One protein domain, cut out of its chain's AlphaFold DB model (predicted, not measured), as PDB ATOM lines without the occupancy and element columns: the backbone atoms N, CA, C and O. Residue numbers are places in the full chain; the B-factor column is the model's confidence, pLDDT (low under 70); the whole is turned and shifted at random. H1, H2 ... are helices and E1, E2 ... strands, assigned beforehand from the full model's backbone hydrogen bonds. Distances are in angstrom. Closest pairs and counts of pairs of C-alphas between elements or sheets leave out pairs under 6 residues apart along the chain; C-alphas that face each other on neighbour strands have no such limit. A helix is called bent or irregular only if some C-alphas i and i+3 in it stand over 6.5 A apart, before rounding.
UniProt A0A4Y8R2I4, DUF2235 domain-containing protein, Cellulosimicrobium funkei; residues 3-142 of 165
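What this domain is: This is residues 3 to 142 of the 165 residues of the protein "DUF2235 domain-containing protein" of Cellulosimicrobium funkei (UniProt A0A4Y8R2I4). A small sheet of three parallel strands, in the order E2 E1 E3, lies between helices as three layers: the long H2 and H3 cover one face and the short H1 covers the other. H4 is separate from this body, and its residues 131 to 140 stick out. The printed part has 140 residues with four named helices and three named strands, in the order E1 H1 E2 H2 E3 H3 H4, class mixed. It is compact, with a radius of gyration of the C-alphas of 16.6 A, and flat, spanning 51 by 46 by 17 A.

Where its parts are: Find C-alpha 3 at (157.182, -68.500, 85.888), where E1, residues 3 to 8, begins. Its neighbours are E2, residues 40 to 46, and E3, residues 88 to 93. Look next for H1, residues 22 to 29; H2, residues 61 to 82, 32.2 A long; and H3, residues 96 to 118, 33.1 A long, with a kink of 31 degrees near residue 108 and only just irregular, C-alphas 110 and 113 being 6.6 A apart. H4, residues 127 to 140, ends at C-alpha 140, (174.591, -48.809, 102.783).

How they stand to each other: Across E2 and E1, N 5 and O 42 are within hydrogen-bond range at 2.8 A; across E1 and E3, N 6 and O 90 are too, at 2.8 A. H1 is on the sheet over E1, closest at the C-alphas of Cys 7 and Ile 23, 6.1 A. On the opposite face, H2 and H3 touch, closest at the C-alphas of Val 72 and Thr 100, 5.1 A. E1, H1, E2 form a strand-helix-strand unit, a helix between parallel neighbour strands; E2, H2, E3 form a split one, with E1 between; both crossovers are right-handed. Each O i to N i+4 pair is within range in H1, against 17 of 18 in H2, 14 of 19 in H3 and 9 of 10 in H4.

The domain as a whole: The C-alphas of Val 56 and Ala 121 are farthest apart, 51.4 A. The printed part has no cut; links E1 to H1 and E2 to H2 are long. The model's pLDDT is under 70 at residues 50 to 67, 109 to 110 and 112 to 142.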
ATOM      1  N   ARG A   3     157.513 -68.622  84.464       91.31
ATOM      2  CA  ARG A   3     157.182 -68.500  85.888       91.31
ATOM      3  C   ARG A   3     158.413 -68.769  86.733       91.31
ATOM      4  O   ARG A   3     158.967 -69.869  86.697       91.31
ATOM      5  N   LEU A   4     158.829 -67.770  87.498       92.38
ATOM      6  CA  LEU A   4     159.911 -67.877  88.467       92.38
ATOM      7  C   LEU A   4     159.310 -68.084  89.853       92.38
ATOM      8  O   LEU A   4     158.573 -67.233  90.346       92.38
ATOM      9  N   VAL A   5     159.629 -69.203  90.492       93.38
ATOM     10  CA  VAL A   5     159.173 -69.528  91.843       93.38
ATOM     11  C   VAL A   5     160.361 -69.476  92.792       93.38
ATOM     12  O   VAL A   5     161.300 -70.253  92.652       93.38
ATOM     13  N   LEU A   6     160.329 -68.566  93.762       92.94
ATOM     14  CA  LEU A   6     161.344 -68.439  94.805       92.94
ATOM     15  C   LEU A   6     160.786 -68.930  96.146       92.94
ATOM     16  O   LEU A   6     159.807 -68.390  96.662       92.94
ATOM     17  N   CYS A   7     161.441 -69.926  96.733       92.31
ATOM     18  CA  CYS A   7     161.062 -70.553  97.993       92.31
ATOM     19  C   CYS A   7     162.127 -70.279  99.064       92.31
ATOM     20  O   CYS A   7     163.231 -70.810  99.003       92.31
ATOM     21  N   CYS A   8     161.796 -69.457 100.060       88.88
ATOM     22  CA  CYS A   8     162.701 -69.048 101.138       88.88
ATOM     23  C   CYS A   8     162.360 -69.780 102.446       88.88
ATOM     24  O   CYS A   8     161.352 -69.474 103.092       88.88
ATOM     25  N   ASP A   9     163.186 -70.737 102.863       91.81
ATOM     26  CA  ASP A   9     162.876 -71.564 104.031       91.81
ATOM     27  C   ASP A   9     163.187 -70.874 105.374       91.81
ATOM     28  O   ASP A   9     163.999 -69.951 105.498       91.81
ATOM     29  N   GLY A  10     162.498 -71.336 106.413       80.38
ATOM     30  CA  GLY A  10     162.772 -71.017 107.800       80.38
ATOM     31  C   GLY A  10     164.088 -71.627 108.271       80.38
ATOM     32  O   GLY A  10     164.654 -72.539 107.691       80.38
ATOM     33  N   THR A  11     164.613 -71.092 109.356       77.94
ATOM     34  CA  THR A  11     165.946 -71.434 109.884       77.94
ATOM     35  C   THR A  11     166.068 -72.891 110.260       77.94
ATOM     36  O   THR A  11     165.116 -73.453 110.794       77.94
ATOM     37  N   TRP A  12     167.265 -73.442 110.067       74.56
ATOM     38  CA  TRP A  12     167.570 -74.856 110.305       74.56
ATOM     39  C   TRP A  12     166.854 -75.821 109.365       74.56
ATOM     40  O   TRP A  12     166.992 -77.029 109.542       74.56
ATOM     41  N   ASN A  13     166.135 -75.313 108.363       77.06
ATOM     42  CA  ASN A  13     165.537 -76.136 107.329       77.06
ATOM     43  C   ASN A  13     166.415 -76.146 106.079       77.06
ATOM     44  O   ASN A  13     166.801 -75.094 105.563       77.06
ATOM     45  N   SER A  14     166.691 -77.354 105.599       77.38
ATOM     46  CA  SER A  14     167.314 -77.647 104.311       77.38
ATOM     47  C   SER A  14     166.532 -78.780 103.629       77.38
ATOM     48  O   SER A  14     165.888 -79.582 104.323       77.38
ATOM     49  N   PRO A  15     166.595 -78.892 102.289       73.75
ATOM     50  CA  PRO A  15     166.020 -80.002 101.528       73.75
ATOM     51  C   PRO A  15     166.421 -81.406 102.008       73.75
ATOM     52  O   PRO A  15     165.696 -82.367 101.738       73.75
ATOM     53  N   VAL A  16     167.553 -81.541 102.710       81.75
ATOM     54  CA  VAL A  16     168.068 -82.834 103.199       81.75
ATOM     55  C   VAL A  16     167.598 -83.202 104.612       81.75
ATOM     56  O   VAL A  16     167.924 -84.281 105.102       81.75
ATOM     57  N   ASN A  17     166.825 -82.341 105.283       78.69
ATOM     58  CA  ASN A  17     166.270 -82.653 106.600       78.69
ATOM     59  C   ASN A  17     165.323 -83.865 106.527       78.69
ATOM     60  O   ASN A  17     164.500 -83.963 105.617       78.69
ATOM     61  N   ALA A  18     165.356 -84.736 107.545       77.06
ATOM     62  CA  ALA A  18     164.477 -85.911 107.623       77.06
ATOM     63  C   ALA A  18     162.978 -85.547 107.587       77.06
ATOM     64  O   ALA A  18     162.171 -86.263 107.000       77.06
ATOM     65  N   SER A  19     162.613 -84.408 108.184       84.88
ATOM     66  CA  SER A  19     161.295 -83.790 108.037       84.88
ATOM     67  C   SER A  19     161.440 -82.470 107.290       84.88
ATOM     68  O   SER A  19     161.921 -81.484 107.850       84.88
ATOM     69  N   VAL A  20     161.000 -82.448 106.034       88.12
ATOM     70  CA  VAL A  20     161.049 -81.255 105.180       88.12
ATOM     71  C   VAL A  20     159.971 -80.234 105.552       88.12
ATOM     72  O   VAL A  20     158.859 -80.584 105.966       88.12
ATOM     73  N   SER A  21     160.298 -78.951 105.389       88.31
ATOM     74  CA  SER A  21     159.389 -77.839 105.669       88.31
ATOM     75  C   SER A  21     158.230 -77.781 104.665       88.31
ATOM     76  O   SER A  21     158.261 -78.398 103.601       88.31
ATOM     77  N   ASN A  22     157.199 -76.989 104.965       89.75
ATOM     78  CA  ASN A  22     156.146 -76.725 103.981       89.75
ATOM     79  C   ASN A  22     156.653 -75.905 102.785       89.75
ATOM     80  O   ASN A  22     156.121 -76.068 101.693       89.75
ATOM     81  N   ILE A  23     157.687 -75.075 102.964       90.88
ATOM     82  CA  ILE A  23     158.317 -74.346 101.856       90.88
ATOM     83  C   ILE A  23     158.984 -75.325 100.894       90.88
ATOM     84  O   ILE A  23     158.761 -75.243  99.691       90.88
ATOM     85  N   GLU A  24     159.709 -76.307 101.421       91.38
ATOM     86  CA  GLU A  24     160.334 -77.350 100.611       91.38
ATOM     87  C   GLU A  24     159.291 -78.255  99.937       91.38
ATOM     88  O   GLU A  24     159.436 -78.618  98.772       91.38
ATOM     89  N   LYS A  25     158.186 -78.578 100.624       89.69
ATOM     90  CA  LYS A  25     157.062 -79.304 100.002       89.69
ATOM     91  C   LYS A  25     156.455 -78.533  98.828       89.69
ATOM     92  O   LYS A  25     156.141 -79.155  97.820       89.69
ATOM     93  N   ILE A  26     156.302 -77.211  98.949       88.38
ATOM     94  CA  ILE A  26     155.841 -76.349  97.849       88.38
ATOM     95  C   ILE A  26     156.862 -76.367  96.707       88.38
ATOM     96  O   ILE A  26     156.483 -76.602  95.568       88.38
ATOM     97  N   ALA A  27     158.152 -76.186  96.998       90.25
ATOM     98  CA  ALA A  27     159.195 -76.209  95.971       90.25
ATOM     99  C   ALA A  27     159.178 -77.522  95.166       90.25
ATOM    100  O   ALA A  27     159.261 -77.500  93.940       90.25
ATOM    101  N   ARG A  28     158.989 -78.662  95.844       92.62
ATOM    102  CA  ARG A  28     158.885 -79.990  95.213       92.62
ATOM    103  C   ARG A  28     157.580 -80.230  94.457       92.62
ATOM    104  O   ARG A  28     157.550 -81.108  93.599       92.62
ATOM    105  N   SER A  29     156.501 -79.521  94.785       90.69
ATOM    106  CA  SER A  29     155.212 -79.697  94.106       90.69
ATOM    107  C   SER A  29     155.114 -78.903  92.804       90.69
ATOM    108  O   SER A  29     154.284 -79.232  91.952       90.69
ATOM    109  N   VAL A  30     155.969 -77.896  92.608       88.75
ATOM    110  CA  VAL A  30     156.053 -77.168  91.341       88.75
ATOM    111  C   VAL A  30     156.792 -78.015  90.306       88.75
ATOM    112  O   VAL A  30     157.952 -78.385  90.476       88.75
ATOM    113  N   ARG A  31     156.126 -78.293  89.182       87.31
ATOM    114  CA  ARG A  31     156.746 -78.962  88.032       87.31
ATOM    115  C   ARG A  31     157.793 -78.043  87.400       87.31
ATOM    116  O   ARG A  31     157.429 -77.020  86.831       87.31
ATOM    117  N   THR A  32     159.064 -78.420  87.438       89.94
ATOM    118  CA  THR A  32     160.126 -77.708  86.716       89.94
ATOM    119  C   THR A  32     160.085 -78.021  85.218       89.94
ATOM    120  O   THR A  32     159.681 -79.110  84.806       89.94
ATOM    121  N   GLY A  33     160.489 -77.059  84.387       90.31
ATOM    122  CA  GLY A  33     160.433 -77.187  82.928       90.31
ATOM    123  C   GLY A  33     159.098 -76.718  82.347       90.31
ATOM    124  O   GLY A  33     158.469 -75.814  82.891       90.31
ATOM    125  N   ILE A  34     158.687 -77.283  81.213       92.12
ATOM    126  CA  ILE A  34     157.471 -76.852  80.510       92.12
ATOM    127  C   ILE A  34     156.232 -77.427  81.215       92.12
ATOM    128  O   ILE A  34     156.082 -78.645  81.366       92.12
ATOM    129  N   GLY A  35     155.353 -76.536  81.676       87.94
ATOM    130  CA  GLY A  35     154.078 -76.874  82.299       87.94
ATOM    131  C   GLY A  35     153.058 -77.454  81.306       87.94
ATOM    132  O   GLY A  35     153.255 -77.383  80.094       87.94
ATOM    133  N   PRO A  36     151.940 -78.030  81.791       87.81
ATOM    134  CA  PRO A  36     150.861 -78.529  80.929       87.81
ATOM    135  C   PRO A  36     150.235 -77.459  80.025       87.81
ATOM    136  O   PRO A  36     149.674 -77.777  78.985       87.81
ATOM    137  N   ASP A  37     150.334 -76.197  80.431       90.50
ATOM    138  CA  ASP A  37     149.892 -75.014  79.696       90.50
ATOM    139  C   ASP A  37     150.965 -74.454  78.745       90.50
ATOM    140  O   ASP A  37     150.778 -73.394  78.157       90.50
ATOM    141  N   GLY A  38     152.098 -75.148  78.592       92.56
ATOM    142  CA  GLY A  38     153.197 -74.739  77.718       92.56
ATOM    143  C   GLY A  38     154.117 -73.664  78.303       92.56
ATOM    144  O   GLY A  38     155.066 -73.260  77.635       92.56
ATOM    145  N   VAL A  39     153.890 -73.210  79.542       90.88
ATOM    146  CA  VAL A  39     154.701 -72.154  80.168       90.88
ATOM    147  C   VAL A  39     155.895 -72.763  80.905       90.88
ATOM    148  O   VAL A  39     155.743 -73.700  81.689       90.88
ATOM    149  N   GLN A  40     157.101 -72.234  80.676       94.56
ATOM    150  CA  GLN A  40     158.300 -72.672  81.393       94.56
ATOM    151  C   GLN A  40     158.245 -72.237  82.863       94.56
ATOM    152  O   GLN A  40     157.948 -71.083  83.166       94.56
ATOM    153  N   GLN A  41     158.590 -73.145  83.773       92.19
ATOM    154  CA  GLN A  41     158.616 -72.912  85.214       92.19
ATOM    155  C   GLN A  41     160.009 -73.212  85.772       92.19
ATOM    156  O   GLN A  41     160.585 -74.274  85.510       92.19
ATOM    157  N   MET A  42     160.544 -72.281  86.559       94.00
ATOM    158  CA  MET A  42     161.841 -72.408  87.224       94.00
ATOM    159  C   MET A  42     161.678 -72.181  88.721       94.00
ATOM    160  O   MET A  42     161.044 -71.213  89.136       94.00
ATOM    161  N   VAL A  43     162.247 -73.080  89.521       93.25
ATOM    162  CA  VAL A  43     162.123 -73.072  90.981       93.25
ATOM    163  C   VAL A  43     163.497 -72.841  91.591       93.25
ATOM    164  O   VAL A  43     164.453 -73.537  91.253       93.25
ATOM    165  N   PHE A  44     163.584 -71.880  92.502       92.81
ATOM    166  CA  PHE A  44     164.787 -71.548  93.253       92.81
ATOM    167  C   PHE A  44     164.498 -71.687  94.746       92.81
ATOM    168  O   PHE A  44     163.566 -71.066  95.257       92.81
ATOM    169  N   SER A  45     165.318 -72.463  95.450       90.81
ATOM    170  CA  SER A  45     165.214 -72.636  96.900       90.81
ATOM    171  C   SER A  45     166.356 -71.915  97.606       90.81
ATOM    172  O   SER A  45     167.524 -72.103  97.274       90.81
ATOM    173  N   VAL A  46     166.012 -71.108  98.608       87.75
ATOM    174  CA  VAL A  46     166.955 -70.488  99.541       87.75
ATOM    175  C   VAL A  46     166.802 -71.194 100.881       87.75
ATOM    176  O   VAL A  46     165.743 -71.127 101.509       87.75
ATOM    177  N   GLU A  47     167.860 -71.879 101.311       86.56
ATOM    178  CA  GLU A  47     167.872 -72.604 102.580       86.56
ATOM    179  C   GLU A  47     167.702 -71.667 103.778       86.56
ATOM    180  O   GLU A  47     168.052 -70.481 103.756       86.56
ATOM    181  N   GLY A  48     167.201 -72.226 104.874       78.12
ATOM    182  CA  GLY A  48     167.121 -71.522 106.135       78.12
ATOM    183  C   GLY A  48     168.484 -71.071 106.637       78.12
ATOM    184  O   GLY A  48     169.469 -71.804 106.559       78.12
ATOM    185  N   VAL A  49     168.529 -69.901 107.279       72.75
ATOM    186  CA  VAL A  49     169.712 -69.479 108.048       72.75
ATOM    187  C   VAL A  49     170.165 -70.630 108.963       72.75
ATOM    188  O   VAL A  49     169.334 -71.268 109.608       72.75
ATOM    189  N   GLY A  50     171.464 -70.930 108.992       63.97
ATOM    190  CA  GLY A  50     172.039 -71.983 109.839       63.97
ATOM    191  C   GLY A  50     171.845 -73.431 109.364       63.97
ATOM    192  O   GLY A  50     172.375 -74.333 110.002       63.97
ATOM    193  N   ALA A  51     171.156 -73.704 108.251       57.03
ATOM    194  CA  ALA A  51     170.872 -75.082 107.830       57.03
ATOM    195  C   ALA A  51     172.121 -75.964 107.577       57.03
ATOM    196  O   ALA A  51     172.040 -77.181 107.704       57.03
ATOM    197  N   GLN A  52     173.297 -75.365 107.346       59.53
ATOM    198  CA  GLN A  52     174.576 -76.062 107.127       59.53
ATOM    199  C   GLN A  52     175.351 -76.453 108.406       59.53
ATOM    200  O   GLN A  52     176.546 -76.724 108.354       59.53
ATOM    201  N   GLY A  53     174.690 -76.532 109.566       52.56
ATOM    202  CA  GLY A  53     175.196 -77.354 110.676       52.56
ATOM    203  C   GLY A  53     176.146 -76.701 111.684       52.56
ATOM    204  O   GLY A  53     176.603 -77.395 112.591       52.56
ATOM    205  N   TYR A  54     176.379 -75.387 111.658       51.03
ATOM    206  CA  TYR A  54     177.095 -74.721 112.757       51.03
ATOM    207  C   TYR A  54     176.164 -74.525 113.964       51.03
ATOM    208  O   TYR A  54     175.631 -73.450 114.230       51.03
ATOM    209  N   LEU A  55     175.941 -75.618 114.699       49.12
ATOM    210  CA  LEU A  55     175.184 -75.670 115.954       49.12
ATOM    211  C   LEU A  55     175.771 -74.763 117.056       49.12
ATOM    212  O   LEU A  55     175.055 -74.460 118.006       49.12
ATOM    213  N   VAL A  56     177.021 -74.306 116.906       47.56
ATOM    214  CA  VAL A  56     177.777 -73.528 117.909       47.56
ATOM    215  C   VAL A  56     177.903 -72.032 117.561       47.56
ATOM    216  O   VAL A  56     177.891 -71.214 118.474       47.56
ATOM    217  N   ASP A  57     177.836 -71.620 116.287       48.78
ATOM    218  CA  ASP A  57     177.766 -70.184 115.901       48.78
ATOM    219  C   ASP A  57     176.404 -69.528 116.229       48.78
ATOM    220  O   ASP A  57     176.139 -68.352 115.973       48.78
ATOM    221  N   ARG A  58     175.520 -70.326 116.831       42.38
ATOM    222  CA  ARG A  58     174.081 -70.162 117.039       42.38
ATOM    223  C   ARG A  58     173.657 -69.202 118.153       42.38
ATOM    224  O   ARG A  58     172.460 -69.105 118.407       42.38
ATOM    225  N   LEU A  59     174.574 -68.499 118.817       49.75
ATOM    226  CA  LEU A  59     174.241 -67.574 119.918       49.75
ATOM    227  C   LEU A  59     174.574 -66.100 119.636       49.75
ATOM    228  O   LEU A  59     174.071 -65.227 120.340       49.75
ATOM    229  N   LEU A  60     175.354 -65.785 118.599       49.62
ATOM    230  CA  LEU A  60     175.825 -64.420 118.343       49.62
ATOM    231  C   LEU A  60     175.038 -63.784 117.187       49.62
ATOM    232  O   LEU A  60     175.106 -64.231 116.043       49.62
ATOM    233  N   GLY A  61     174.293 -62.709 117.476       55.50
ATOM    234  CA  GLY A  61     173.428 -61.983 116.528       55.50
ATOM    235  C   GLY A  61     174.083 -61.564 115.199       55.50
ATOM    236  O   GLY A  61     173.372 -61.362 114.214       55.50
ATOM    237  N   GLY A  62     175.417 -61.504 115.135       53.12
ATOM    238  CA  GLY A  62     176.177 -61.189 113.921       53.12
ATOM    239  C   GLY A  62     176.053 -62.246 112.820       53.12
ATOM    240  O   GLY A  62     175.703 -61.905 111.693       53.12
ATOM    241  N   ALA A  63     176.243 -63.533 113.135       56.97
ATOM    242  CA  ALA A  63     176.112 -64.617 112.153       56.97
ATOM    243  C   ALA A  63     174.660 -64.772 111.658       56.97
ATOM    244  O   ALA A  63     174.412 -65.117 110.501       56.97
ATOM    245  N   PHE A  64     173.687 -64.446 112.516       61.06
ATOM    246  CA  PHE A  64     172.272 -64.437 112.152       61.06
ATOM    247  C   PHE A  64     171.918 -63.331 111.160       61.06
ATOM    248  O   PHE A  64     171.285 -63.621 110.143       61.06
ATOM    249  N   GLY A  65     172.325 -62.085 111.428       62.75
ATOM    250  CA  GLY A  65     172.109 -60.970 110.498       62.75
ATOM    251  C   GLY A  65     172.813 -61.215 109.165       62.75
ATOM    252  O   GLY A  65     172.235 -61.038 108.096       62.75
ATOM    253  N   TYR A  66     174.028 -61.747 109.235       65.56
ATOM    254  CA  TYR A  66     174.825 -62.131 108.085       65.56
ATOM    255  C   TYR A  66     174.166 -63.199 107.199       65.56
ATOM    256  O   TYR A  66     174.060 -63.031 105.982       65.56
ATOM    257  N   GLY A  67     173.689 -64.290 107.805       67.62
ATOM    258  CA  GLY A  67     172.979 -65.351 107.094       67.62
ATOM    259  C   GLY A  67     171.683 -64.850 106.458       67.62
ATOM    260  O   GLY A  67     171.355 -65.232 105.338       67.62
ATOM    261  N   LEU A  68     170.974 -63.938 107.128       72.12
ATOM    262  CA  LEU A  68     169.759 -63.337 106.587       72.12
ATOM    263  C   LEU A  68     170.052 -62.467 105.357       72.12
ATOM    264  O   LEU A  68     169.370 -62.603 104.341       72.12
ATOM    265  N   THR A  69     171.096 -61.637 105.416       74.19
ATOM    266  CA  THR A  69     171.554 -60.832 104.274       74.19
ATOM    267  C   THR A  69     171.976 -61.716 103.106       74.19
ATOM    268  O   THR A  69     171.546 -61.479 101.979       74.19
ATOM    269  N   ARG A  70     172.759 -62.776 103.362       77.00
ATOM    270  CA  ARG A  70     173.139 -63.747 102.324       77.00
ATOM    271  C   ARG A  70     171.915 -64.351 101.638       77.00
ATOM    272  O   ARG A  70     171.883 -64.405 100.412       77.00
ATOM    273  N   ASN A  71     170.898 -64.733 102.406       82.81
ATOM    274  CA  ASN A  71     169.661 -65.293 101.867       82.81
ATOM    275  C   ASN A  71     168.894 -64.286 100.993       82.81
ATOM    276  O   ASN A  71     168.392 -64.657  99.934       82.81
ATOM    277  N   VAL A  72     168.828 -63.011 101.401       82.62
ATOM    278  CA  VAL A  72     168.196 -61.942 100.602       82.62
ATOM    279  C   VAL A  72     168.941 -61.734  99.286       82.62
ATOM    280  O   VAL A  72     168.318 -61.717  98.226       82.62
ATOM    281  N   VAL A  73     170.271 -61.636  99.337       80.69
ATOM    282  CA  VAL A  73     171.107 -61.464  98.140       80.69
ATOM    283  C   VAL A  73     170.968 -62.659  97.200       80.69
ATOM    284  O   VAL A  73     170.790 -62.466  95.999       80.69
ATOM    285  N   ALA A  74     171.002 -63.885  97.727       81.62
ATOM    286  CA  ALA A  74     170.831 -65.098  96.934       81.62
ATOM    287  C   ALA A  74     169.463 -65.123  96.238       81.62
ATOM    288  O   ALA A  74     169.398 -65.297  95.021       81.62
ATOM    289  N   GLY A  75     168.380 -64.870  96.981       86.69
ATOM    290  CA  GLY A  75     167.026 -64.839  96.428       86.69
ATOM    291  C   GLY A  75     166.854 -63.777  95.341       86.69
ATOM    292  O   GLY A  75     166.351 -64.079  94.260       86.69
ATOM    293  N   TYR A  76     167.339 -62.554  95.580       85.75
ATOM    294  CA  TYR A  76     167.298 -61.495  94.571       85.75
ATOM    295  C   TYR A  76     168.133 -61.846  93.335       85.75
ATOM    296  O   TYR A  76     167.673 -61.651  92.215       85.75
ATOM    297  N   ARG A  77     169.331 -62.416  93.514       82.94
ATOM    298  CA  ARG A  77     170.206 -62.827  92.408       82.94
ATOM    299  C   ARG A  77     169.553 -63.892  91.527       82.94
ATOM    300  O   ARG A  77     169.651 -63.787  90.307       82.94
ATOM    301  N   HIS A  78     168.881 -64.882  92.117       86.50
ATOM    302  CA  HIS A  78     168.140 -65.888  91.353       86.50
ATOM    303  C   HIS A  78     167.088 -65.247  90.450       86.50
ATOM    304  O   HIS A  78     167.012 -65.590  89.273       86.50
ATOM    305  N   LEU A  79     166.324 -64.282  90.964       85.69
ATOM    306  CA  LEU A  79     165.317 -63.585  90.166       85.69
ATOM    307  C   LEU A  79     165.956 -62.666  89.120       85.69
ATOM    308  O   LEU A  79     165.626 -62.762  87.946       85.69
ATOM    309  N   ALA A  80     166.915 -61.827  89.511       81.75
ATOM    310  CA  ALA A  80     167.525 -60.835  88.628       81.75
ATOM    311  C   ALA A  80     168.279 -61.450  87.437       81.75
ATOM    312  O   ALA A  80     168.292 -60.860  86.364       81.75
ATOM    313  N   LEU A  81     168.899 -62.624  87.608       81.50
ATOM    314  CA  LEU A  81     169.623 -63.301  86.523       81.50
ATOM    315  C   LEU A  81     168.714 -64.070  85.561       81.50
ATOM    316  O   LEU A  81     169.164 -64.435  84.481       81.50
ATOM    317  N   ASN A  82     167.473 -64.356  85.957       84.75
ATOM    318  CA  ASN A  82     166.570 -65.204  85.181       84.75
ATOM    319  C   ASN A  82     165.329 -64.461  84.680       84.75
ATOM    320  O   ASN A  82     164.648 -64.975  83.804       84.75
ATOM    321  N   TYR A  83     165.002 -63.295  85.229       85.25
ATOM    322  CA  TYR A  83     163.813 -62.539  84.854       85.25
ATOM    323  C   TYR A  83     163.940 -61.896  83.474       85.25
ATOM    324  O   TYR A  83     164.929 -61.230  83.174       85.25
ATOM    325  N   GLU A  84     162.891 -62.039  82.671       81.50
ATOM    326  CA  GLU A  84     162.662 -61.275  81.447       81.50
ATOM    327  C   GLU A  84     161.330 -60.513  81.545       81.50
ATOM    328  O   GLU A  84     160.415 -60.945  82.257       81.50
ATOM    329  N   PRO A  85     161.176 -59.379  80.835       81.12
ATOM    330  CA  PRO A  85     159.913 -58.654  80.803       81.12
ATOM    331  C   PRO A  85     158.732 -59.556  80.422       81.12
ATOM    332  O   PRO A  85     158.771 -60.280  79.426       81.12
ATOM    333  N   GLY A  86     157.662 -59.486  81.215       80.00
ATOM    334  CA  GLY A  86     156.463 -60.310  81.038       80.00
ATOM    335  C   GLY A  86     156.484 -61.648  81.780       80.00
ATOM    336  O   GLY A  86     155.517 -62.396  81.674       80.00
ATOM    337  N   ASP A  87     157.541 -61.957  82.534       87.06
ATOM    338  CA  ASP A  87     157.563 -63.127  83.412       87.06
ATOM    339  C   ASP A  87     156.769 -62.919  84.702       87.06
ATOM    340  O   ASP A  87     156.686 -61.816  85.248       87.06
ATOM    341  N   GLU A  88     156.238 -64.021  85.225       86.75
ATOM    342  CA  GLU A  88     155.510 -64.056  86.490       86.75
ATOM    343  C   GLU A  88     156.453 -64.490  87.618       86.75
ATOM    344  O   GLU A  88     157.200 -65.462  87.479       86.75
ATOM    345  N   ILE A  89     156.414 -63.789  88.754       89.19
ATOM    346  CA  ILE A  89     157.232 -64.103  89.931       89.19
ATOM    347  C   ILE A  89     156.320 -64.518  91.086       89.19
ATOM    348  O   ILE A  89     155.465 -63.749  91.521       89.19
ATOM    349  N   TYR A  90     156.560 -65.708  91.631       91.19
ATOM    350  CA  TYR A  90     155.893 -66.230  92.820       91.19
ATOM    351  C   TYR A  90     156.920 -66.394  93.935       91.19
ATOM    352  O   TYR A  90     157.934 -67.064  93.754       91.19
ATOM    353  N   VAL A  91     156.668 -65.794  95.098       89.88
ATOM    354  CA  VAL A  91     157.596 -65.856  96.233       89.88
ATOM    355  C   VAL A  91     156.890 -66.432  97.452       89.88
ATOM    356  O   VAL A  91     155.862 -65.918  97.887       89.88
ATOM    357  N   PHE A  92     157.477 -67.473  98.032       90.38
ATOM    358  CA  PHE A  92     157.000 -68.132  99.243       90.38
ATOM    359  C   PHE A  92     158.062 -68.036 100.332       90.38
ATOM    360  O   PHE A  92     159.250 -68.217 100.068       90.38
ATOM    361  N   GLY A  93     157.649 -67.791 101.575       86.06
ATOM    362  CA  GLY A  93     158.583 -67.763 102.694       86.06
ATOM    363  C   GLY A  93     157.942 -68.097 104.032       86.06
ATOM    364  O   GLY A  93     156.776 -67.786 104.265       86.06
ATOM    365  N   PHE A  94     158.716 -68.721 104.923       83.94
ATOM    366  CA  PHE A  94     158.275 -69.088 106.272       83.94
ATOM    367  C   PHE A  94     159.274 -68.636 107.346       83.94
ATOM    368  O   PHE A  94     160.485 -68.739 107.163       83.94
ATOM    369  N   SER A  95     158.785 -68.155 108.497       83.75
ATOM    370  CA  SER A  95     159.621 -67.666 109.611       83.75
ATOM    371  C   SER A  95     160.656 -66.624 109.135       83.75
ATOM    372  O   SER A  95     160.281 -65.644 108.494       83.75
ATOM    373  N   ARG A  96     161.960 -66.814 109.380       82.31
ATOM    374  CA  ARG A  96     163.019 -65.940 108.831       82.31
ATOM    375  C   ARG A  96     163.089 -65.955 107.297       82.31
ATOM    376  O   ARG A  96     163.408 -64.929 106.709       82.31
ATOM    377  N   GLY A  97     162.686 -67.043 106.648       80.69
ATOM    378  CA  GLY A  97     162.500 -67.082 105.198       80.69
ATOM    379  C   GLY A  97     161.383 -66.155 104.707       80.69
ATOM    380  O   GLY A  97     161.473 -65.628 103.604       80.69
ATOM    381  N   ALA A  98     160.371 -65.853 105.532       80.38
ATOM    382  CA  ALA A  98     159.349 -64.856 105.194       80.38
ATOM    383  C   ALA A  98     159.916 -63.428 105.199       80.38
ATOM    384  O   ALA A  98     159.530 -62.612 104.363       80.38
ATOM    385  N   TYR A  99     160.863 -63.129 106.098       83.25
ATOM    386  CA  TYR A  99     161.614 -61.873 106.038       83.25
ATOM    387  C   TYR A  99     162.409 -61.795 104.733       83.25
ATOM    388  O   TYR A  99     162.253 -60.829 103.993       83.25
ATOM    389  N   THR A 100     163.172 -62.845 104.399       83.12
ATOM    390  CA  THR A 100     163.912 -62.924 103.131       83.12
ATOM    391  C   THR A 100     163.001 -62.693 101.925       83.12
ATOM    392  O   THR A 100     163.296 -61.837 101.098       83.12
ATOM    393  N   ALA A 101     161.872 -63.404 101.852       82.00
ATOM    394  CA  ALA A 101     160.889 -63.263 100.783       82.00
ATOM    395  C   ALA A 101     160.391 -61.817 100.636       82.00
ATOM    396  O   ALA A 101     160.428 -61.261  99.541       82.00
ATOM    397  N   ARG A 102     159.982 -61.174 101.737       80.12
ATOM    398  CA  ARG A 102     159.494 -59.786 101.718       80.12
ATOM    399  C   ARG A 102     160.573 -58.793 101.288       80.12
ATOM    400  O   ARG A 102     160.281 -57.904 100.495       80.12
ATOM    401  N   SER A 103     161.805 -58.951 101.774       83.75
ATOM    402  CA  SER A 103     162.934 -58.104 101.375       83.75
ATOM    403  C   SER A 103     163.244 -58.241  99.884       83.75
ATOM    404  O   SER A 103     163.411 -57.232  99.206       83.75
ATOM    405  N   VAL A 104     163.254 -59.471  99.357       83.75
ATOM    406  CA  VAL A 104     163.468 -59.722  97.924       83.75
ATOM    407  C   VAL A 104     162.352 -59.106  97.084       83.75
ATOM    408  O   VAL A 104     162.651 -58.442  96.097       83.75
ATOM    409  N   VAL A 105     161.084 -59.254  97.482       82.88
ATOM    410  CA  VAL A 105     159.953 -58.622  96.779       82.88
ATOM    411  C   VAL A 105     160.089 -57.096  96.764       82.88
ATOM    412  O   VAL A 105     159.869 -56.483  95.722       82.88
ATOM    413  N   GLY A 106     160.518 -56.484  97.873       76.94
ATOM    414  CA  GLY A 106     160.817 -55.049  97.919       76.94
ATOM    415  C   GLY A 106     161.902 -54.649  96.916       76.94
ATOM    416  O   GLY A 106     161.708 -53.724  96.136       76.94
ATOM    417  N   MET A 107     163.009 -55.397  96.863       80.31
ATOM    418  CA  MET A 107     164.082 -55.155  95.891       80.31
ATOM    419  C   MET A 107     163.621 -55.346  94.442       80.31
ATOM    420  O   MET A 107     164.007 -54.574  93.571       80.31
ATOM    421  N   VAL A 108     162.793 -56.354  94.165       78.06
ATOM    422  CA  VAL A 108     162.210 -56.583  92.836       78.06
ATOM    423  C   VAL A 108     161.341 -55.397  92.418       78.06
ATOM    424  O   VAL A 108     161.502 -54.895  91.307       78.06
ATOM    425  N   ALA A 109     160.467 -54.916  93.303       69.88
ATOM    426  CA  ALA A 109     159.603 -53.775  93.017       69.88
ATOM    427  C   ALA A 109     160.411 -52.503  92.718       69.88
ATOM    428  O   ALA A 109     160.098 -51.795  91.768       69.88
ATOM    429  N   THR A 110     161.472 -52.243  93.486       69.06
ATOM    430  CA  THR A 110     162.301 -51.042  93.313       69.06
ATOM    431  C   THR A 110     163.254 -51.137  92.123       69.06
ATOM    432  O   THR A 110     163.443 -50.161  91.412       69.06
ATOM    433  N   TYR A 111     163.889 -52.288  91.900       70.19
ATOM    434  CA  TYR A 111     165.038 -52.373  90.991       70.19
ATOM    435  C   TYR A 111     164.787 -53.220  89.747       70.19
ATOM    436  O   TYR A 111     165.445 -53.007  88.733       70.19
ATOM    437  N   LEU A 112     163.861 -54.179  89.789       64.38
ATOM    438  CA  LEU A 112     163.613 -55.088  88.667       64.38
ATOM    439  C   LEU A 112     162.429 -54.612  87.812       64.38
ATOM    440  O   LEU A 112     162.548 -54.553  86.590       64.38
ATOM    441  N   ALA A 113     161.328 -54.195  88.444       54.94
ATOM    442  CA  ALA A 113     160.127 -53.728  87.746       54.94
ATOM    443  C   ALA A 113     160.332 -52.383  87.017       54.94
ATOM    444  O   ALA A 113     159.873 -52.225  85.889       54.94
ATOM    445  N   GLU A 114     161.090 -51.444  87.596       45.41
ATOM    446  CA  GLU A 114     161.442 -50.178  86.922       45.41
ATOM    447  C   GLU A 114     162.427 -50.384  85.753       45.41
ATOM    448  O   GLU A 114     162.409 -49.654  84.757       45.41
ATOM    449  N   THR A 115     163.254 -51.433  85.818       40.50
ATOM    450  CA  THR A 115     164.207 -51.776  84.752       40.50
ATOM    451  C   THR A 115     163.488 -52.319  83.513       40.50
ATOM    452  O   THR A 115     163.877 -51.985  82.395       40.50
ATOM    453  N   ALA A 116     162.381 -53.054  83.678       34.62
ATOM    454  CA  ALA A 116     161.574 -53.572  82.567       34.62
ATOM    455  C   ALA A 116     160.941 -52.468  81.693       34.62
ATOM    456  O   ALA A 116     160.790 -52.659  80.489       34.62
ATOM    457  N   VAL A 117     160.647 -51.291  82.262       28.91
ATOM    458  CA  VAL A 117     160.135 -50.118  81.523       28.91
ATOM    459  C   VAL A 117     161.249 -49.391  80.741       28.91
ATOM    460  O   VAL A 117     160.969 -48.691  79.773       28.91
ATOM    461  N   THR A 118     162.523 -49.604  81.091       29.25
ATOM    462  CA  THR A 118     163.676 -48.900  80.485       29.25
ATOM    463  C   THR A 118     164.443 -49.746  79.452       29.25
ATOM    464  O   THR A 118     165.198 -49.205  78.652       29.25
ATOM    465  N   LEU A 119     164.237 -51.069  79.404       30.02
ATOM    466  CA  LEU A 119     164.991 -51.997  78.538       30.02
ATOM    467  C   LEU A 119     164.738 -51.857  77.020       30.02
ATOM    468  O   LEU A 119     165.383 -52.563  76.248       30.02
ATOM    469  N   SER A 120     163.853 -50.961  76.563       34.03
ATOM    470  CA  SER A 120     163.623 -50.753  75.119       34.03
ATOM    471  C   SER A 120     164.598 -49.780  74.438       34.03
ATOM    472  O   SER A 120     164.551 -49.648  73.217       34.03
ATOM    473  N   ALA A 121     165.517 -49.135  75.168       34.88
ATOM    474  CA  ALA A 121     166.514 -48.257  74.558       34.88
ATOM    475  C   ALA A 121     167.797 -48.149  75.403       34.88
ATOM    476  O   ALA A 121     167.748 -47.624  76.509       34.88
ATOM    477  N   ASP A 122     168.926 -48.605  74.839       37.00
ATOM    478  CA  ASP A 122     170.322 -48.159  75.072       37.00
ATOM    479  C   ASP A 122     171.337 -49.283  75.433       37.00
ATOM    480  O   ASP A 122     171.242 -49.909  76.496       37.00
ATOM    481  N   PRO A 123     172.370 -49.518  74.588       36.03
ATOM    482  CA  PRO A 123     173.511 -50.395  74.868       36.03
ATOM    483  C   PRO A 123     174.472 -49.940  75.992       36.03
ATOM    484  O   PRO A 123     175.397 -50.687  76.310       36.03
ATOM    485  N   ALA A 124     174.234 -48.833  76.707       43.56
ATOM    486  CA  ALA A 124     174.871 -48.520  78.007       43.56
ATOM    487  C   ALA A 124     174.399 -49.428  79.181       43.56
ATOM    488  O   ALA A 124     174.380 -49.033  80.353       43.56
ATOM    489  N   SER A 125     173.970 -50.647  78.843       41.88
ATOM    490  CA  SER A 125     173.026 -51.474  79.587       41.88
ATOM    491  C   SER A 125     173.474 -51.861  81.000       41.88
ATOM    492  O   SER A 125     174.656 -52.060  81.282       41.88
ATOM    493  N   VAL A 126     172.461 -51.954  81.872       41.97
ATOM    494  CA  VAL A 126     172.289 -52.703  83.137       41.97
ATOM    495  C   VAL A 126     173.543 -53.045  83.955       41.97
ATOM    496  O   VAL A 126     173.588 -52.688  85.127       41.97
ATOM    497  N   TYR A 127     174.576 -53.662  83.388       37.19
ATOM    498  CA  TYR A 127     175.839 -53.993  84.054       37.19
ATOM    499  C   TYR A 127     176.573 -52.776  84.644       37.19
ATOM    500  O   TYR A 127     177.020 -52.827  85.791       37.19
ATOM    501  N   ALA A 128     176.627 -51.641  83.937       35.75
ATOM    502  CA  ALA A 128     177.292 -50.426  84.436       35.75
ATOM    503  C   ALA A 128     176.498 -49.705  85.548       35.75
ATOM    504  O   ALA A 128     177.049 -48.937  86.344       35.75
ATOM    505  N   ARG A 129     175.181 -49.934  85.617       40.62
ATOM    506  CA  ARG A 129     174.317 -49.472  86.717       40.62
ATOM    507  C   ARG A 129     174.339 -50.456  87.889       40.62
ATOM    508  O   ARG A 129     174.407 -50.019  89.031       40.62
ATOM    509  N   HIS A 130     174.405 -51.758  87.619       40.34
ATOM    510  CA  HIS A 130     174.573 -52.809  88.622       40.34
ATOM    511  C   HIS A 130     175.900 -52.659  89.387       40.34
ATOM    512  O   HIS A 130     175.914 -52.753  90.610       40.34
ATOM    513  N   ALA A 131     176.992 -52.306  88.698       37.78
ATOM    514  CA  ALA A 131     178.289 -52.020  89.320       37.78
ATOM    515  C   ALA A 131     178.283 -50.756  90.208       37.78
ATOM    516  O   ALA A 131     178.865 -50.760  91.292       37.78
ATOM    517  N   ARG A 132     177.579 -49.686  89.803       37.84
ATOM    518  CA  ARG A 132     177.385 -48.477  90.636       37.84
ATOM    519  C   ARG A 132     176.492 -48.741  91.850       37.84
ATOM    520  O   ARG A 132     176.750 -48.214  92.927       37.84
ATOM    521  N   ASN A 133     175.494 -49.604  91.697       43.84
ATOM    522  CA  ASN A 133     174.597 -49.981  92.785       43.84
ATOM    523  C   ASN A 133     175.250 -50.959  93.768       43.84
ATOM    524  O   ASN A 133     174.913 -50.921  94.943       43.84
ATOM    525  N   LEU A 134     176.230 -51.762  93.338       42.88
ATOM    526  CA  LEU A 134     177.119 -52.510  94.235       42.88
ATOM    527  C   LEU A 134     177.949 -51.573  95.120       42.88
ATOM    528  O   LEU A 134     178.123 -51.876  96.295       42.88
ATOM    529  N   ALA A 135     178.409 -50.430  94.599       39.28
ATOM    530  CA  ALA A 135     179.099 -49.413  95.396       39.28
ATOM    531  C   ALA A 135     178.155 -48.738  96.410       39.28
ATOM    532  O   ALA A 135     178.468 -48.721  97.595       39.28
ATOM    533  N   TRP A 136     176.960 -48.302  95.985       41.84
ATOM    534  CA  TRP A 136     175.937 -47.776  96.907       41.84
ATOM    535  C   TRP A 136     175.513 -48.807  97.964       41.84
ATOM    536  O   TRP A 136     175.371 -48.480  99.140       41.84
ATOM    537  N   TRP A 137     175.336 -50.068  97.561       40.66
ATOM    538  CA  TRP A 137     174.989 -51.164  98.461       40.66
ATOM    539  C   TRP A 137     176.098 -51.373  99.485       40.66
ATOM    540  O   TRP A 137     175.799 -51.379 100.672       40.66
ATOM    541  N   ARG A 138     177.366 -51.423  99.048       45.06
ATOM    542  CA  ARG A 138     178.560 -51.513  99.904       45.06
ATOM    543  C   ARG A 138     178.614 -50.400 100.953       45.06
ATOM    544  O   ARG A 138     178.965 -50.674 102.097       45.06
ATOM    545  N   ASP A 139     178.211 -49.190 100.577       44.22
ATOM    546  CA  ASP A 139     178.167 -48.031 101.474       44.22
ATOM    547  C   ASP A 139     176.949 -48.067 102.425       44.22
ATOM    548  O   ASP A 139     177.010 -47.542 103.535       44.22
ATOM    549  N   SER A 140     175.859 -48.740 102.033       39.06
ATOM    550  CA  SER A 140     174.591 -48.809 102.783       39.06
ATOM    551  C   SER A 140     174.504 -49.981 103.769       39.06
ATOM    552  O   SER A 140     173.744 -49.915 104.733       39.06
ATOM    553  N   VAL A 141     175.258 -51.064 103.545       41.66
ATOM    554  CA  VAL A 141     175.236 -52.270 104.399       41.66
ATOM    555  C   VAL A 141     176.294 -52.266 105.510       41.66
ATOM    556  O   VAL A 141     176.325 -53.169 106.344       41.66
ATOM    557  N   GLY A 142     177.143 -51.240 105.571       38.16
ATOM    558  CA  GLY A 142     178.202 -51.122 106.574       38.16
ATOM    559  C   GLY A 142     179.440 -51.996 106.287       38.16
ATOM    560  O   GLY A 142     179.394 -52.942 105.493       38.16
TER     561      GLY A 142